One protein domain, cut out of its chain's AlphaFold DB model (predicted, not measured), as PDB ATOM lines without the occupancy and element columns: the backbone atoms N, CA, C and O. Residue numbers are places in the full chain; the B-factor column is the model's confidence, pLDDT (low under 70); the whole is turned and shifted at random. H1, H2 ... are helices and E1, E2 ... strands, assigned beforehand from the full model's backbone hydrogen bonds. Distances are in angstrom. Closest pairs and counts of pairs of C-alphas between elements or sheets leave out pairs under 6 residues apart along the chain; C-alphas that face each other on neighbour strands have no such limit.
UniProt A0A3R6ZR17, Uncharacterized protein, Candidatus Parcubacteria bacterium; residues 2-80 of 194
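Overview. This is residues 2 to 80 of the 194 residues of an uncharacterized protein of Candidatus Parcubacteria bacterium (UniProt A0A3R6ZR17). With little regular structure, a twisted sheet, E1 E4 E3 E2, has helix H1 over one face and unnamed residues 52 to 80 passing its E1 edge. In chain order, E1 H1 E2 E3 E4 hold 28 of 79 printed residues; sheet and class are mixed. The whole is compact, radius of gyration of the C-alphas 11.5 A, spanning 36 by 28 by 23 A.

Arrangement. E2, residues 27 to 33, E3, 36 to 41, and E4, 47 to 51, form two hairpins, a meander of antiparallel neighbours; within hydrogen-bond range are N 38 and O 31, 2.9 A, and N 48 and O 39, 3.0 A. E1, residues 8 to 10, is parallel to E4, with N 51 and O 9 at 2.8 A. H1, residues 11 to 17, every O i to N i+4 pair in range, is on the sheet, over E1, in the split strand-helix-strand unit E1 H1 E2, crossover right-handed.

Along the chain. E1 begins at (23.884, -20.997, 89.648); E4 ends at (21.936, -14.360, 89.195). E2 is 17.4 A long.

Size, cuts and confidence. Residues 2 to 4 and 79 to 80 have pLDDT under 70.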
ATOM      1  N   SER A   2      26.306 -38.182  96.049       49.84
ATOM      2  CA  SER A   2      26.836 -36.909  95.545       49.84
ATOM      3  C   SER A   2      25.938 -35.775  96.038       49.84
ATOM      4  O   SER A   2      24.731 -35.816  95.793       49.84
ATOM      5  N   GLU A   3      26.491 -34.786  96.738       61.62
ATOM      6  CA  GLU A   3      25.754 -33.570  97.082       61.62
ATOM      7  C   GLU A   3      25.190 -32.943  95.802       61.62
ATOM      8  O   GLU A   3      25.935 -32.580  94.891       61.62
ATOM      9  N   ASN A   4      23.862 -32.833  95.714       67.81
ATOM     10  CA  ASN A   4      23.195 -32.126  94.623       67.81
ATOM     11  C   ASN A   4      23.444 -30.621  94.783       67.81
ATOM     12  O   ASN A   4      22.591 -29.881  95.279       67.81
ATOM     13  N   LYS A   5      24.637 -30.173  94.381       88.50
ATOM     14  CA  LYS A   5      25.021 -28.766  94.384       88.50
ATOM     15  C   LYS A   5      24.091 -28.008  93.435       88.50
ATOM     16  O   LYS A   5      24.037 -28.276  92.239       88.50
ATOM     17  N   VAL A   6      23.313 -27.079  93.989       95.44
ATOM     18  CA  VAL A   6      22.483 -26.142  93.218       95.44
ATOM     19  C   VAL A   6      23.361 -25.403  92.205       95.44
ATOM     20  O   VAL A   6      24.323 -24.733  92.583       95.44
ATOM     21  N   ILE A   7      23.012 -25.529  90.924       97.44
ATOM     22  CA  ILE A   7      23.655 -24.813  89.819       97.44
ATOM     23  C   ILE A   7      23.223 -23.347  89.893       97.44
ATOM     24  O   ILE A   7      22.026 -23.079  90.029       97.44
ATOM     25  N   ALA A   8      24.175 -22.417  89.807       98.06
ATOM     26  CA  ALA A   8      23.884 -20.997  89.648       98.06
ATOM     27  C   ALA A   8      24.312 -20.525  88.261       98.06
ATOM     28  O   ALA A   8      25.451 -20.749  87.867       98.06
ATOM     29  N   ILE A   9      23.412 -19.869  87.539       98.06
ATOM     30  CA  ILE A   9      23.645 -19.345  86.187       98.06
ATOM     31  C   ILE A   9      23.232 -17.877  86.125       98.06
ATOM     32  O   ILE A   9      22.464 -17.413  86.970       98.06
ATOM     33  N   SER A  10      23.727 -17.135  85.137       98.00
ATOM     34  CA  SER A  10      23.297 -15.751  84.932       98.00
ATOM     35  C   SER A  10      21.893 -15.676  84.323       98.00
ATOM     36  O   SER A  10      21.410 -16.627  83.697       98.00
ATOM     37  N   GLN A  11      21.238 -14.526  84.475       96.69
ATOM     38  CA  GLN A  11      19.972 -14.216  83.814       96.69
ATOM     39  C   GLN A  11      20.128 -14.301  82.291       96.69
ATOM     40  O   GLN A  11      19.276 -14.892  81.620       96.69
ATOM     41  N   PHE A  12      21.239 -13.784  81.751       94.31
ATOM     42  CA  PHE A  12      21.578 -13.956  80.343       94.31
ATOM     43  C   PHE A  12      21.619 -15.438  79.954       94.31
ATOM     44  O   PHE A  12      20.940 -15.841  79.010       94.31
ATOM     45  N   ALA A  13      22.327 -16.275  80.714       94.06
ATOM     46  CA  ALA A  13      22.454 -17.695  80.418       94.06
ATOM     47  C   ALA A  13      21.109 -18.439  80.446       94.06
ATOM     48  O   ALA A  13      20.807 -19.197  79.525       94.06
ATOM     49  N   LEU A  14      20.262 -18.172  81.447       93.31
ATOM     50  CA  LEU A  14      18.908 -18.728  81.512       93.31
ATOM     51  C   LEU A  14      18.082 -18.334  80.274       93.31
ATOM     52  O   LEU A  14      17.358 -19.163  79.726       93.31
ATOM     53  N   SER A  15      18.206 -17.088  79.802       88.75
ATOM     54  CA  SER A  15      17.490 -16.612  78.608       88.75
ATOM     55  C   SER A  15      17.959 -17.291  77.315       88.75
ATOM     56  O   SER A  15      17.153 -17.533  76.414       88.75
ATOM     57  N   GLN A  16      19.254 -17.611  77.225       87.19
ATOM     58  CA  GLN A  16      19.850 -18.203  76.031       87.19
ATOM     59  C   GLN A  16      19.685 -19.716  75.971       87.19
ATOM     60  O   GLN A  16      19.477 -20.239  74.877       87.19
ATOM     61  N   TRP A  17      19.754 -20.410  77.108       89.06
ATOM     62  CA  TRP A  17      19.850 -21.875  77.152       89.06
ATOM     63  C   TRP A  17      18.814 -22.553  78.057       89.06
ATOM     64  O   TRP A  17      18.754 -23.780  78.095       89.06
ATOM     65  N   GLY A  18      17.962 -21.785  78.739       90.94
ATOM     66  CA  GLY A  18      16.878 -22.301  79.572       90.94
ATOM     67  C   GLY A  18      17.358 -22.974  80.853       90.94
ATOM     68  O   GLY A  18      18.365 -22.603  81.439       90.94
ATOM     69  N   CYS A  19      16.598 -23.956  81.334       92.62
ATOM     70  CA  CYS A  19      16.920 -24.701  82.544       92.62
ATOM     71  C   CYS A  19      18.298 -25.374  82.424       92.62
ATOM     72  O   CYS A  19      18.476 -26.190  81.517       92.62
ATOM     73  N   PRO A  20      19.216 -25.214  83.393       94.12
ATOM     74  CA  PRO A  20      20.522 -25.871  83.337       94.12
ATOM     75  C   PRO A  20      20.436 -27.401  83.458       94.12
ATOM     76  O   PRO A  20      21.410 -28.102  83.221       94.12
ATOM     77  N   HIS A  21      19.272 -27.953  83.813       92.25
ATOM     78  CA  HIS A  21      19.074 -29.399  83.913       92.25
ATOM     79  C   HIS A  21      18.473 -30.032  82.656       92.25
ATOM     80  O   HIS A  21      18.666 -31.226  82.439       92.25
ATOM     81  N   CYS A  22      17.688 -29.289  81.867       86.69
ATOM     82  CA  CYS A  22      16.930 -29.869  80.748       86.69
ATOM     83  C   CYS A  22      16.702 -28.944  79.540       86.69
ATOM     84  O   CYS A  22      16.080 -29.377  78.575       86.69
ATOM     85  N   GLY A  23      17.144 -27.687  79.591       87.19
ATOM     86  CA  GLY A  23      17.025 -26.701  78.510       87.19
ATOM     87  C   GLY A  23      15.673 -25.992  78.403       87.19
ATOM     88  O   GLY A  23      15.549 -25.027  77.660       87.19
ATOM     89  N   TYR A  24      14.660 -26.420  79.164       85.12
ATOM     90  CA  TYR A  24      13.325 -25.814  79.127       85.12
ATOM     91  C   TYR A  24      13.335 -24.405  79.730       85.12
ATOM     92  O   TYR A  24      13.878 -24.218  80.816       85.12
ATOM     93  N   ARG A  25      12.754 -23.411  79.058       87.12
ATOM     94  CA  ARG A  25      12.911 -21.982  79.411       87.12
ATOM     95  C   ARG A  25      11.774 -21.421  80.237       87.12
ATOM     96  O   ARG A  25      11.899 -20.331  80.788       87.12
ATOM     97  N   SER A  26      10.667 -22.149  80.338       88.00
ATOM     98  CA  SER A  26       9.546 -21.734  81.176       88.00
ATOM     99  C   SER A  26       9.690 -22.292  82.589       88.00
ATOM    100  O   SER A  26      10.090 -23.437  82.805       88.00
ATOM    101  N   GLY A  27       9.356 -21.467  83.570       92.56
ATOM    102  CA  GLY A  27       9.444 -21.791  84.985       92.56
ATOM    103  C   GLY A  27       8.962 -20.620  85.820       92.56
ATOM    104  O   GLY A  27       8.419 -19.654  85.283       92.56
ATOM    105  N   TYR A  28       9.159 -20.696  87.126       96.12
ATOM    106  CA  TYR A  28       8.737 -19.647  88.050       96.12
ATOM    107  C   TYR A  28       9.802 -19.393  89.115       96.12
ATOM    108  O   TYR A  28      10.625 -20.261  89.410       96.12
ATOM    109  N   MET A  29       9.800 -18.182  89.674       97.56
ATOM    110  CA  MET A  29      10.764 -17.740  90.684       97.56
ATOM    111  C   MET A  29      10.050 -17.520  92.021       97.56
ATOM    112  O   MET A  29       9.532 -16.431  92.248       97.56
ATOM    113  N   PRO A  30       9.976 -18.523  92.917       96.94
ATOM    114  CA  PRO A  30       9.304 -18.351  94.207       96.94
ATOM    115  C   PRO A  30       9.994 -17.349  95.144       96.94
ATOM    116  O   PRO A  30       9.353 -16.838  96.057       96.94
ATOM    117  N   ILE A  31      11.299 -17.101  94.975       97.12
ATOM    118  CA  ILE A  31      12.088 -16.233  95.861       97.12
ATOM    119  C   ILE A  31      13.059 -15.410  95.017       97.12
ATOM    120  O   ILE A  31      13.792 -15.978  94.205       97.12
ATOM    121  N   GLN A  32      13.116 -14.099  95.264       97.75
ATOM    122  CA  GLN A  32      14.080 -13.183  94.658       97.75
ATOM    123  C   GLN A  32      14.569 -12.161  95.690       97.75
ATOM    124  O   GLN A  32      13.770 -11.473  96.318       97.75
ATOM    125  N   VAL A  33      15.886 -12.070  95.880       97.25
ATOM    126  CA  VAL A  33      16.533 -11.180  96.856       97.25
ATOM    127  C   VAL A  33      17.878 -10.711  96.307       97.25
ATOM    128  O   VAL A  33      18.703 -11.528  95.901       97.25
ATOM    129  N   GLY A  34      18.124  -9.397  96.316       96.06
ATOM    130  CA  GLY A  34      19.456  -8.820  96.080       96.06
ATOM    131  C   GLY A  34      20.133  -9.253  94.772       96.06
ATOM    132  O   GLY A  34      21.317  -9.576  94.783       96.06
ATOM    133  N   GLY A  35      19.382  -9.328  93.668       97.44
ATOM    134  CA  GLY A  35      19.905  -9.771  92.366       97.44
ATOM    135  C   GLY A  35      20.104 -11.285  92.238       97.44
ATOM    136  O   GLY A  35      20.750 -11.737  91.301       97.44
ATOM    137  N   SER A  36      19.578 -12.081  93.170       98.44
ATOM    138  CA  SER A  36      19.535 -13.545  93.095       98.44
ATOM    139  C   SER A  36      18.090 -14.020  93.124       98.44
ATOM    140  O   SER A  36      17.297 -13.518  93.918       98.44
ATOM    141  N   ALA A  37      17.748 -15.005  92.309       98.25
ATOM    142  CA  ALA A  37      16.456 -15.669  92.331       98.25
ATOM    143  C   ALA A  37      16.640 -17.182  92.436       98.25
ATOM    144  O   ALA A  37      17.566 -17.747  91.856       98.25
ATOM    145  N   MET A  38      15.742 -17.850  93.153       98.12
ATOM    146  CA  MET A  38      15.580 -19.292  93.014       98.12
ATOM    147  C   MET A  38      14.545 -19.543  91.937       98.12
ATOM    148  O   MET A  38      13.407 -19.123  92.091       98.12
ATOM    149  N   TRP A  39      14.937 -20.222  90.866       98.06
ATOM    150  CA  TRP A  39      14.067 -20.546  89.742       98.06
ATOM    151  C   TRP A  39      13.768 -22.045  89.716       98.06
ATOM    152  O   TRP A  39      14.663 -22.863  89.952       98.06
ATOM    153  N   ILE A  40      12.515 -22.404  89.439       97.12
ATOM    154  CA  ILE A  40      12.039 -23.786  89.315       97.12
ATOM    155  C   ILE A  40      11.559 -24.012  87.885       97.12
ATOM    156  O   ILE A  40      10.701 -23.288  87.380       97.12
ATOM    157  N   CYS A  41      12.109 -25.043  87.247       94.31
ATOM    158  CA  CYS A  41      11.764 -25.417  85.882       94.31
ATOM    159  C   CYS A  41      10.331 -25.947  85.780       94.31
ATOM    160  O   CYS A  41       9.971 -26.869  86.507       94.31
ATOM    161  N   GLY A  42       9.549 -25.445  84.821       87.81
ATOM    162  CA  GLY A  42       8.185 -25.920  84.570       87.81
ATOM    163  C   GLY A  42       8.106 -27.358  84.041       87.81
ATOM    164  O   GLY A  42       7.085 -28.011  84.227       87.81
ATOM    165  N   GLU A  43       9.182 -27.873  83.436       86.00
ATOM    166  CA  GLU A  43       9.228 -29.235  82.886       86.00
ATOM    167  C   GLU A  43       9.792 -30.236  83.904       86.00
ATOM    168  O   GLU A  43       9.093 -31.134  84.357       86.00
ATOM    169  N   CYS A  44      11.067 -30.094  84.294       89.50
ATOM    170  CA  CYS A  44      11.732 -31.090  85.143       89.50
ATOM    171  C   CYS A  44      11.589 -30.835  86.649       89.50
ATOM    172  O   CYS A  44      12.120 -31.616  87.438       89.50
ATOM    173  N   GLN A  45      10.944 -29.732  87.053       94.06
ATOM    174  CA  GLN A  45      10.724 -29.331  88.453       94.06
ATOM    175  C   GLN A  45      12.006 -29.167  89.296       94.06
ATOM    176  O   GLN A  45      11.948 -28.946  90.505       94.06
ATOM    177  N   LYS A  46      13.192 -29.228  88.676       95.44
ATOM    178  CA  LYS A  46      14.465 -28.965  89.351       95.44
ATOM    179  C   LYS A  46      14.678 -27.468  89.528       95.44
ATOM    180  O   LYS A  46      14.256 -26.653  88.705       95.44
ATOM    181  N   ARG A  47      15.392 -27.131  90.601       96.81
ATOM    182  CA  ARG A  47      15.743 -25.757  90.970       96.81
ATOM    183  C   ARG A  47      17.155 -25.375  90.524       96.81
ATOM    184  O   ARG A  47      18.062 -26.213  90.539       96.81
ATOM    185  N   CYS A  48      17.349 -24.105  90.199       97.81
ATOM    186  CA  CYS A  48      18.659 -23.475  90.035       97.81
ATOM    187  C   CYS A  48      18.634 -22.052  90.600       97.81
ATOM    188  O   CYS A  48      17.569 -21.443  90.722       97.81
ATOM    189  N   ALA A  49      19.802 -21.530  90.960       98.06
ATOM    190  CA  ALA A  49      19.949 -20.118  91.277       98.06
ATOM    191  C   ALA A  49      20.149 -19.334  89.972       98.06
ATOM    192  O   ALA A  49      20.930 -19.735  89.112       98.06
ATOM    193  N   VAL A  50      19.434 -18.229  89.822       98.31
ATOM    194  CA  VAL A  50      19.570 -17.305  88.695       98.31
ATOM    195  C   VAL A  50      20.096 -15.993  89.246       98.31
ATOM    196  O   VAL A  50      19.504 -15.415  90.159       98.31
ATOM    197  N   LEU A  51      21.239 -15.554  88.738       98.56
ATOM    198  CA  LEU A  51      21.936 -14.360  89.195       98.56
ATOM    199  C   LEU A  51      21.781 -13.257  88.150       98.56
ATOM    200  O   LEU A  51      21.929 -13.514  86.958       98.56
ATOM    201  N   ALA A  52      21.494 -12.029  88.582       98.19
ATOM    202  CA  ALA A  52      21.544 -10.870  87.699       98.19
ATOM    203  C   ALA A  52      22.937 -10.754  87.057       98.19
ATOM    204  O   ALA A  52      23.943 -11.134  87.666       98.19
ATOM    205  N   ASP A  53      23.005 -10.241  85.832       96.31
ATOM    206  CA  ASP A  53      24.273 -10.143  85.109       96.31
ATOM    207  C   ASP A  53      25.273  -9.267  85.892       96.31
ATOM    208  O   ASP A  53      24.930  -8.201  86.403       96.31
ATOM    209  N   GLY A  54      26.507  -9.760  86.050       96.94
ATOM    210  CA  GLY A  54      27.542  -9.153  86.901       96.94
ATOM    211  C   GLY A  54      27.592  -9.668  88.349       96.94
ATOM    212  O   GLY A  54      28.573  -9.415  89.046       96.94
ATOM    213  N   ILE A  55      26.597 -10.433  88.813       98.12
ATOM    214  CA  ILE A  55      26.609 -11.061  90.143       98.12
ATOM    215  C   ILE A  55      27.276 -12.441  90.076       98.12
ATOM    216  O   ILE A  55      26.832 -13.330  89.355       98.12
ATOM    217  N   THR A  56      28.323 -12.651  90.880       98.06
ATOM    218  CA  THR A  56      29.106 -13.903  90.895       98.06
ATOM    219  C   THR A  56      28.679 -14.896  91.976       98.06
ATOM    220  O   THR A  56      29.100 -16.051  91.951       98.06
ATOM    221  N   ARG A  57      27.841 -14.481  92.933       97.88
ATOM    222  CA  ARG A  57      27.414 -15.317  94.064       97.88
ATOM    223  C   ARG A  57      25.995 -14.989  94.515       97.88
ATOM    224  O   ARG A  57      25.646 -13.820  94.676       97.88
ATOM    225  N   SER A  58      25.207 -16.030  94.771       97.62
ATOM    226  CA  SER A  58      23.835 -15.924  95.272       97.62
ATOM    227  C   SER A  58      23.772 -15.224  96.631       97.62
ATOM    228  O   SER A  58      24.608 -15.462  97.501       97.62
ATOM    229  N   LYS A  59      22.735 -14.410  96.847       97.81
ATOM    230  CA  LYS A  59      22.328 -13.882  98.162       97.81
ATOM    231  C   LYS A  59      21.356 -14.804  98.903       97.81
ATOM    232  O   LYS A  59      21.078 -14.583 100.077       97.81
ATOM    233  N   ILE A  60      20.869 -15.846  98.234       97.25
ATOM    234  CA  ILE A  60      20.001 -16.878  98.801       97.25
ATOM    235  C   ILE A  60      20.870 -18.089  99.150       97.25
ATOM    236  O   ILE A  60      21.505 -18.670  98.263       97.25
ATOM    237  N   ALA A  61      20.902 -18.451 100.432       96.31
ATOM    238  CA  ALA A  61      21.563 -19.662 100.901       96.31
ATOM    239  C   ALA A  61      20.699 -20.904 100.643       96.31
ATOM    240  O   ALA A  61      19.469 -20.837 100.650       96.31
ATOM    241  N   VAL A  62      21.343 -22.049 100.452       94.38
ATOM    242  CA  VAL A  62      20.699 -23.355 100.279       94.38
ATOM    243  C   VAL A  62      21.421 -24.416 101.115       94.38
ATOM    244  O   VAL A  62      22.610 -24.288 101.392       94.38
ATOM    245  N   GLY A  63      20.705 -25.479 101.491       91.31
ATOM    246  CA  GLY A  63      21.268 -26.623 102.219       91.31
ATOM    247  C   GLY A  63      21.474 -26.406 103.723       91.31
ATOM    248  O   GLY A  63      21.187 -25.341 104.265       91.31
ATOM    249  N   ALA A  64      21.948 -27.465 104.385       91.19
ATOM    250  CA  ALA A  64      22.368 -27.490 105.784       91.19
ATOM    251  C   ALA A  64      23.664 -28.339 105.878       91.19
ATOM    252  O   ALA A  64      23.574 -29.552 105.690       91.19
ATOM    253  N   PRO A  65      24.852 -27.743 106.113       91.75
ATOM    254  CA  PRO A  65      25.082 -26.329 106.406       91.75
ATOM    255  C   PRO A  65      24.729 -25.415 105.226       91.75
ATOM    256  O   PRO A  65      24.775 -25.813 104.062       91.75
ATOM    257  N   ALA A  66      24.340 -24.184 105.549       94.56
ATOM    258  CA  ALA A  66      23.960 -23.188 104.560       94.56
ATOM    259  C   ALA A  66      25.161 -22.828 103.672       94.56
ATOM    260  O   ALA A  66      26.218 -22.441 104.172       94.56
ATOM    261  N   TYR A  67      24.986 -22.900 102.355       95.44
ATOM    262  CA  TYR A  67      25.971 -22.429 101.385       95.44
ATOM    263  C   TYR A  67      25.319 -21.524 100.336       95.44
ATOM    264  O   TYR A  67      24.121 -21.600 100.072       95.44
ATOM    265  N   TYR A  68      26.120 -20.652  99.726       97.00
ATOM    266  CA  TYR A  68      25.664 -19.659  98.752       97.00
ATOM    267  C   TYR A  68      26.220 -20.018  97.371       97.00
ATOM    268  O   TYR A  68      27.430 -19.875  97.182       97.00
ATOM    269  N   PRO A  69      25.381 -20.497  96.430       97.12
ATOM    270  CA  PRO A  69      25.821 -20.920  95.106       97.12
ATOM    271  C   PRO A  69      26.597 -19.824  94.368       97.12
ATOM    272  O   PRO A  69      26.165 -18.672  94.321       97.12
ATOM    273  N   GLU A  70      27.730 -20.198  93.785       98.00
ATOM    274  CA  GLU A  70      28.555 -19.335  92.936       98.00
ATOM    275  C   GLU A  70      28.202 -19.546  91.467       98.00
ATOM    276  O   GLU A  70      27.840 -20.665  91.073       98.00
ATOM    277  N   LEU A  71      28.295 -18.463  90.692       98.12
ATOM    278  CA  LEU A  71      28.045 -18.442  89.258       98.12
ATOM    279  C   LEU A  71      28.895 -19.509  88.565       98.12
ATOM    280  O   LEU A  71      30.107 -19.577  88.748       98.12
ATOM    281  N   GLN A  72      28.239 -20.327  87.755       97.81
ATOM    282  CA  GLN A  72      28.840 -21.374  86.947       97.81
ATOM    283  C   GLN A  72      28.514 -21.120  85.471       97.81
ATOM    284  O   GLN A  72      27.479 -20.514  85.166       97.81
ATOM    285  N   PRO A  73      29.355 -21.606  84.543       95.94
ATOM    286  CA  PRO A  73      28.987 -21.700  83.137       95.94
ATOM    287  C   PRO A  73      27.690 -22.490  82.962       95.94
ATOM    288  O   PRO A  73      27.392 -23.408  83.735       95.94
ATOM    289  N   HIS A  74      26.912 -22.150  81.938       94.94
ATOM    290  CA  HIS A  74      25.689 -22.887  81.667       94.94
ATOM    291  C   HIS A  74      26.046 -24.280  81.124       94.94
ATOM    292  O   HIS A  74      26.725 -24.372  80.105       94.94
ATOM    293  N   PRO A  75      25.568 -25.387  81.717       92.94
ATOM    294  CA  PRO A  75      25.937 -26.738  81.269       92.94
ATOM    295  C   PRO A  75      25.412 -27.081  79.865       92.94
ATOM    296  O   PRO A  75      25.838 -28.062  79.266       92.94
ATOM    297  N   LEU A  76      24.468 -26.284  79.362       88.00
ATOM    298  CA  LEU A  76      23.895 -26.376  78.016       88.00
ATOM    299  C   LEU A  76      24.353 -25.220  77.112       88.00
ATOM    300  O   LEU A  76      23.682 -24.881  76.137       88.00
ATOM    301  N   GLU A  77      25.453 -24.555  77.449       86.69
ATOM    302  CA  GLU A  77      26.078 -23.611  76.528       86.69
ATOM    303  C   GLU A  77      26.441 -24.323  75.209       86.69
ATOM    304  O   GLU A  77      26.912 -25.459  75.203       86.69
ATOM    305  N   GLY A  78      26.131 -23.686  74.076       74.81
ATOM    306  CA  GLY A  78      26.289 -24.274  72.737       74.81
ATOM    307  C   GLY A  78      25.110 -25.125  72.242       74.81
ATOM    308  O   GLY A  78      25.060 -25.454  71.057       74.81
ATOM    309  N   THR A  79      24.124 -25.437  73.089       68.69
ATOM    310  CA  THR A  79      22.869 -26.061  72.620       68.69
ATOM    311  C   THR A  79      21.967 -25.016  71.945       68.69
ATOM    312  O   THR A  79      22.007 -23.845  72.338       68.69
ATOM    313  N   PRO A  80      21.160 -25.394  70.929       64.88
ATOM    314  CA  PRO A  80      20.389 -24.441  70.136       64.88
ATOM    315  C   PRO A  80      19.494 -23.537  70.981       64.88
ATOM    316  O   PRO A  80      18.899 -23.956  71.976       64.88
TER     317      PRO A  80